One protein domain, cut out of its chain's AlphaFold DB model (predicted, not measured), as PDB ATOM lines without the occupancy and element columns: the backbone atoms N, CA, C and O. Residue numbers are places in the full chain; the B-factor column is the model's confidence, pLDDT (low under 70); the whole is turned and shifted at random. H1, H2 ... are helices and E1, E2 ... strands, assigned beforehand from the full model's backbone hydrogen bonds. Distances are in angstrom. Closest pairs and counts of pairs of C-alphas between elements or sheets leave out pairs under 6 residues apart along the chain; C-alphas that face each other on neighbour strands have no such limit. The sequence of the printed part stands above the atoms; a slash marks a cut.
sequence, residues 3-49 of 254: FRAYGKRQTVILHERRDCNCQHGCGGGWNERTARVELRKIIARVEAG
ATOM      1  N   PHE A   3      14.116 -30.712 -19.091       88.50
ATOM      2  CA  PHE A   3      13.143 -30.243 -20.094       88.50
ATOM      3  C   PHE A   3      11.707 -30.354 -19.563       88.50
ATOM      4  O   PHE A   3      11.486 -30.850 -18.456       88.50
ATOM      5  N   ARG A   4      10.718 -29.856 -20.313       85.75
ATOM      6  CA  ARG A   4       9.295 -30.043 -19.998       85.75
ATOM      7  C   ARG A   4       8.701 -31.106 -20.915       85.75
ATOM      8  O   ARG A   4       8.909 -31.048 -22.118       85.75
ATOM      9  N   ALA A   5       7.955 -32.036 -20.335       85.62
ATOM     10  CA  ALA A   5       7.132 -32.990 -21.068       85.62
ATOM     11  C   ALA A   5       5.786 -33.127 -20.359       85.62
ATOM     12  O   ALA A   5       5.749 -33.228 -19.129       85.62
ATOM     13  N   TYR A   6       4.693 -33.077 -21.127       85.06
ATOM     14  CA  TYR A   6       3.316 -33.192 -20.628       85.06
ATOM     15  C   TYR A   6       3.035 -32.302 -19.399       85.06
ATOM     16  O   TYR A   6       2.570 -32.761 -18.356       85.06
ATOM     17  N   GLY A   7       3.424 -31.023 -19.471       83.12
ATOM     18  CA  GLY A   7       3.203 -30.037 -18.402       83.12
ATOM     19  C   GLY A   7       4.093 -30.173 -17.156       83.12
ATOM     20  O   GLY A   7       4.057 -29.304 -16.287       83.12
ATOM     21  N   LYS A   8       4.942 -31.206 -17.052       82.88
ATOM     22  CA  LYS A   8       5.830 -31.436 -15.897       82.88
ATOM     23  C   LYS A   8       7.299 -31.235 -16.266       82.88
ATOM     24  O   LYS A   8       7.732 -31.538 -17.378       82.88
ATOM     25  N   ARG A   9       8.097 -30.728 -15.318       85.94
ATOM     26  CA  ARG A   9       9.565 -30.686 -15.452       85.94
ATOM     27  C   ARG A   9      10.120 -32.103 -15.318       85.94
ATOM     28  O   ARG A   9       9.894 -32.761 -14.308       85.94
ATOM     29  N   GLN A  10      10.867 -32.545 -16.321       84.75
ATOM     30  CA  GLN A  10      11.540 -33.837 -16.363       84.75
ATOM     31  C   GLN A  10      13.054 -33.639 -16.395       84.75
ATOM     32  O   GLN A  10      13.567 -32.635 -16.897       84.75
ATOM     33  N   THR A  11      13.775 -34.606 -15.835       83.69
ATOM     34  CA  THR A  11      15.237 -34.665 -15.893       83.69
ATOM     35  C   THR A  11      15.638 -36.025 -16.440       83.69
ATOM     36  O   THR A  11      15.161 -37.042 -15.945       83.69
ATOM     37  N   VAL A  12      16.507 -36.033 -17.446       79.62
ATOM     38  CA  VAL A  12      17.109 -37.238 -18.030       79.62
ATOM     39  C   VAL A  12      18.622 -37.135 -17.884       79.62
ATOM     40  O   VAL A  12      19.206 -36.071 -18.120       79.62
ATOM     41  N   ILE A  13      19.247 -38.223 -17.450       77.81
ATOM     42  CA  ILE A  13      20.703 -38.360 -17.375       77.81
ATOM     43  C   ILE A  13      21.167 -38.895 -18.733       77.81
ATOM     44  O   ILE A  13      20.533 -39.788 -19.289       77.81
ATOM     45  N   LEU A  14      22.203 -38.281 -19.308       74.00
ATOM     46  CA  LEU A  14      22.770 -38.714 -20.584       74.00
ATOM     47  C   LEU A  14      23.870 -39.741 -20.317       74.00
ATOM     48  O   LEU A  14      24.648 -39.592 -19.374       74.00
ATOM     49  N   HIS A  15      23.926 -40.757 -21.167       69.81
ATOM     50  CA  HIS A  15      24.879 -41.854 -21.092       69.81
ATOM     51  C   HIS A  15      25.565 -41.994 -22.452       69.81
ATOM     52  O   HIS A  15      24.910 -41.876 -23.480       69.81
ATOM     53  N   GLU A  16      26.885 -42.178 -22.473       64.88
ATOM     54  CA  GLU A  16      27.708 -42.290 -23.694       64.88
ATOM     55  C   GLU A  16      27.309 -43.481 -24.575       64.88
ATOM     56  O   GLU A  16      27.288 -43.388 -25.799       64.88
ATOM     57  N   ARG A  17      26.910 -44.585 -23.940       59.75
ATOM     58  CA  ARG A  17      26.268 -45.731 -24.586       59.75
ATOM     59  C   ARG A  17      24.804 -45.773 -24.172       59.75
ATOM     60  O   ARG A  17      24.496 -45.487 -23.014       59.75
ATOM     61  N   ARG A  18      23.920 -46.174 -25.094       51.06
ATOM     62  CA  ARG A  18      22.493 -46.402 -24.793       51.06
ATOM     63  C   ARG A  18      22.297 -47.403 -23.650       51.06
ATOM     64  O   ARG A  18      21.364 -47.227 -22.876       51.06
ATOM     65  N   ASP A  19      23.242 -48.328 -23.494       52.72
ATOM     66  CA  ASP A  19      23.169 -49.446 -22.551       52.72
ATOM     67  C   ASP A  19      24.066 -49.232 -21.306       52.72
ATOM     68  O   ASP A  19      24.459 -50.182 -20.633       52.72
ATOM     69  N   CYS A  20      24.460 -47.987 -20.985       58.09
ATOM     70  CA  CYS A  20      25.231 -47.728 -19.757       58.09
ATOM     71  C   CYS A  20      24.331 -47.770 -18.517       58.09
ATOM     72  O   CYS A  20      23.561 -46.841 -18.271       58.09
ATOM     73  N   ASN A  21      24.555 -48.752 -17.644       53.62
ATOM     74  CA  ASN A  21      23.878 -48.877 -16.345       53.62
ATOM     75  C   ASN A  21      24.493 -48.011 -15.223       53.62
ATOM     76  O   ASN A  21      24.216 -48.186 -14.036       53.62
ATOM     77  N   CYS A  22      25.334 -47.043 -15.585       60.53
ATOM     78  CA  CYS A  22      26.015 -46.147 -14.661       60.53
ATOM     79  C   CYS A  22      25.036 -45.181 -13.963       60.53
ATOM     80  O   CYS A  22      24.577 -44.202 -14.543       60.53
ATOM     81  N   GLN A  23      24.761 -45.402 -12.675       49.19
ATOM     82  CA  GLN A  23      23.718 -44.699 -11.909       49.19
ATOM     83  C   GLN A  23      23.929 -43.174 -11.744       49.19
ATOM     84  O   GLN A  23      22.998 -42.461 -11.366       49.19
ATOM     85  N   HIS A  24      25.130 -42.668 -12.045       54.19
ATOM     86  CA  HIS A  24      25.525 -41.259 -11.904       54.19
ATOM     87  C   HIS A  24      25.786 -40.531 -13.240       54.19
ATOM     88  O   HIS A  24      26.117 -39.348 -13.226       54.19
ATOM     89  N   GLY A  25      25.578 -41.199 -14.384       55.66
ATOM     90  CA  GLY A  25      25.996 -40.712 -15.704       55.66
ATOM     91  C   GLY A  25      27.500 -40.918 -15.906       55.66
ATOM     92  O   GLY A  25      28.302 -40.546 -15.058       55.66
ATOM     93  N   CYS A  26      27.905 -41.549 -17.009       61.62
ATOM     94  CA  CYS A  26      29.314 -41.900 -17.230       61.62
ATOM     95  C   CYS A  26      30.213 -40.715 -17.601       61.62
ATOM     96  O   CYS A  26      31.419 -40.902 -17.668       61.62
ATOM     97  N   GLY A  27      29.676 -39.513 -17.840       54.69
ATOM     98  CA  GLY A  27      30.468 -38.297 -18.092       54.69
ATOM     99  C   GLY A  27      31.362 -38.310 -19.347       54.69
ATOM    100  O   GLY A  27      31.841 -37.253 -19.741       54.69
ATOM    101  N   GLY A  28      31.568 -39.457 -19.997       55.50
ATOM    102  CA  GLY A  28      32.389 -39.608 -21.192       55.50
ATOM    103  C   GLY A  28      31.664 -39.138 -22.453       55.50
ATOM    104  O   GLY A  28      30.479 -39.408 -22.646       55.50
ATOM    105  N   GLY A  29      32.354 -38.358 -23.287       61.09
ATOM    106  CA  GLY A  29      31.959 -38.041 -24.667       61.09
ATOM    107  C   GLY A  29      30.908 -36.939 -24.894       61.09
ATOM    108  O   GLY A  29      30.763 -36.460 -26.020       61.09
ATOM    109  N   TRP A  30      30.181 -36.484 -23.869       69.81
ATOM    110  CA  TRP A  30      29.136 -35.462 -24.037       69.81
ATOM    111  C   TRP A  30      29.694 -34.041 -23.936       69.81
ATOM    112  O   TRP A  30      30.086 -33.591 -22.864       69.81
ATOM    113  N   ASN A  31      29.655 -33.298 -25.041       75.81
ATOM    114  CA  ASN A  31      29.904 -31.859 -25.050       75.81
ATOM    115  C   ASN A  31      28.579 -31.087 -25.164       75.81
ATOM    116  O   ASN A  31      27.524 -31.649 -25.468       75.81
ATOM    117  N   GLU A  32      28.604 -29.779 -24.909       76.94
ATOM    118  CA  GLU A  32      27.387 -28.955 -24.925       76.94
ATOM    119  C   GLU A  32      26.643 -29.032 -26.270       76.94
ATOM    120  O   GLU A  32      25.411 -29.092 -26.317       76.94
ATOM    121  N   ARG A  33      27.389 -29.094 -27.378       78.56
ATOM    122  CA  ARG A  33      26.830 -29.195 -28.728       78.56
ATOM    123  C   ARG A  33      26.069 -30.509 -28.929       78.56
ATOM    124  O   ARG A  33      24.943 -30.468 -29.425       78.56
ATOM    125  N   THR A  34      26.634 -31.651 -28.536       76.75
ATOM    126  CA  THR A  34      25.972 -32.963 -28.653       76.75
ATOM    127  C   THR A  34      24.789 -33.083 -27.695       76.75
ATOM    128  O   THR A  34      23.726 -33.558 -28.098       76.75
ATOM    129  N   ALA A  35      24.896 -32.531 -26.483       79.50
ATOM    130  CA  ALA A  35      23.783 -32.463 -25.536       79.50
ATOM    131  C   ALA A  35      22.598 -31.633 -26.074       79.50
ATOM    132  O   ALA A  35      21.445 -32.041 -25.930       79.50
ATOM    133  N   ARG A  36      22.850 -30.503 -26.755       81.62
ATOM    134  CA  ARG A  36      21.794 -29.701 -27.411       81.62
ATOM    135  C   ARG A  36      21.126 -30.435 -28.577       81.62
ATOM    136  O   ARG A  36      19.945 -30.210 -28.842       81.62
ATOM    137  N   VAL A  37      21.856 -31.279 -29.307       84.31
ATOM    138  CA  VAL A  37      21.283 -32.107 -30.384       84.31
ATOM    139  C   VAL A  37      20.347 -33.170 -29.804       84.31
ATOM    140  O   VAL A  37      19.223 -33.306 -30.285       84.31
ATOM    141  N   GLU A  38      20.750 -33.863 -28.739       82.44
ATOM    142  CA  GLU A  38      19.878 -34.840 -28.071       82.44
ATOM    143  C   GLU A  38      18.680 -34.195 -27.373       82.44
ATOM    144  O   GLU A  38      17.578 -34.743 -27.416       82.44
ATOM    145  N   LEU A  39      18.846 -32.994 -26.809       86.38
ATOM    146  CA  LEU A  39      17.722 -32.219 -26.288       86.38
ATOM    147  C   LEU A  39      16.658 -31.992 -27.362       86.38
ATOM    148  O   LEU A  39      15.481 -32.236 -27.111       86.38
ATOM    149  N   ARG A  40      17.069 -31.580 -28.568       85.94
ATOM    150  CA  ARG A  40      16.149 -31.377 -29.694       85.94
ATOM    151  C   ARG A  40      15.437 -32.667 -30.097       85.94
ATOM    152  O   ARG A  40      14.228 -32.644 -30.289       85.94
ATOM    153  N   LYS A  41      16.147 -33.799 -30.156       86.19
ATOM    154  CA  LYS A  41      15.531 -35.107 -30.448       86.19
ATOM    155  C   LYS A  41      14.505 -35.514 -29.390       86.19
ATOM    156  O   LYS A  41      13.450 -36.039 -29.730       86.19
ATOM    157  N   ILE A  42      14.803 -35.279 -28.112       85.00
ATOM    158  CA  ILE A  42      13.884 -35.586 -27.012       85.00
ATOM    159  C   ILE A  42      12.652 -34.678 -27.063       85.00
ATOM    160  O   ILE A  42      11.546 -35.187 -26.922       85.00
ATOM    161  N   ILE A  43      12.820 -33.379 -27.327       87.88
ATOM    162  CA  ILE A  43      11.697 -32.446 -27.510       87.88
ATOM    163  C   ILE A  43      10.810 -32.894 -28.678       87.88
ATOM    164  O   ILE A  43       9.608 -33.030 -28.485       87.88
ATOM    165  N   ALA A  44      11.391 -33.253 -29.826       86.81
ATOM    166  CA  ALA A  44      10.629 -33.752 -30.972       86.81
ATOM    167  C   ALA A  44       9.821 -35.025 -30.641       86.81
ATOM    168  O   ALA A  44       8.683 -35.179 -31.072       86.81
ATOM    169  N   ARG A  45      10.371 -35.934 -29.822       84.50
ATOM    170  CA  ARG A  45       9.637 -37.122 -29.338       84.50
ATOM    171  C   ARG A  45       8.494 -36.768 -28.385       84.50
ATOM    172  O   ARG A  45       7.491 -37.475 -28.364       84.50
ATOM    173  N   VAL A  46       8.658 -35.722 -27.574       87.94
ATOM    174  CA  VAL A  46       7.607 -35.220 -26.674       87.94
ATOM    175  C   VAL A  46       6.483 -34.579 -27.483       87.94
ATOM    176  O   VAL A  46       5.321 -34.861 -27.219       87.94
ATOM    177  N   GLU A  47       6.824 -33.766 -28.482       85.88
ATOM    178  CA  GLU A  47       5.859 -33.135 -29.393       85.88
ATOM    179  C   GLU A  47       5.076 -34.176 -30.200       85.88
ATOM    180  O   GLU A  47       3.866 -34.051 -30.353       85.88
ATOM    181  N   ALA A  48       5.736 -35.254 -30.627       84.69
ATOM    182  CA  ALA A  48       5.097 -36.384 -31.297       84.69
ATOM    183  C   ALA A  48       4.283 -37.303 -30.355       84.69
ATOM    184  O   ALA A  48       3.737 -38.302 -30.811       84.69
ATOM    185  N   GLY A  49       4.227 -37.025 -29.043       84.56
ATOM    186  CA  GLY A  49       3.469 -37.820 -28.062       84.56
ATOM    187  C   GLY A  49       4.008 -39.235 -27.799       84.56
ATOM    188  O   GLY A  49       3.418 -39.989 -27.032       84.56
TER     189      GLY A  49
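Overview. This is residues 3 to 49 of the 254 residues of the protein "Phage integrase SAM-like domain-containing protein" of Solirubrobacterales bacterium (UniProt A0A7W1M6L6). A small two-stranded hairpin, E1 and E2, lies beside the later part of one helix, H1, and a long loop of residues 12 to 31 runs from E2 away from the hairpin and back to the start of H1. Residues 39 to 47 of H1 lie alongside E1, while the loop fills the other end of the domain. The printed part has 47 residues, with two named strands and one named helix in the order E1, E2, H1; the sheet is E1 - E2, antiparallel. The class is mixed, helices and strands, with 23 residues in named elements, under half of those printed. The whole is only just loose, close to compact, with a radius of gyration of the C-alphas of 11.7 A, and spans 29 by 22 by 16 A.

Along the chain. E1 is residues 3 to 5, beginning at C-alpha 3 (13.143, -30.243, -20.094). E2 is residues 8 to 11, 9.9 A from first to last C-alpha. H1 is residues 32 to 47, 22.4 A long, from C-alpha 32 at (27.387, -28.955, -24.925) to C-alpha 47 at (5.859, -33.135, -29.393).

Arrangement. E1 and E2 form a hairpin, antiparallel at 132 degrees between their directions. N 3 and O 10 are 3.0 A apart and N 10 and O 3 are 2.8 A apart, both within hydrogen-bond range. The closest C-alphas of E1 and H1 are those of Ala 5 and Val 46, 6.1 A apart. In H1 every O i to N i+4 pair is within hydrogen-bond range.

Size, cuts and confidence. The two C-alphas farthest apart are those of Gly 7 and Gly 28, 30.8 A. The link E1 to E2 is tight and the link E2 to H1, 20 residues, is long. The printed part has no cut. Its mean pLDDT is 74.7, and residues 15 to 30 are under 70.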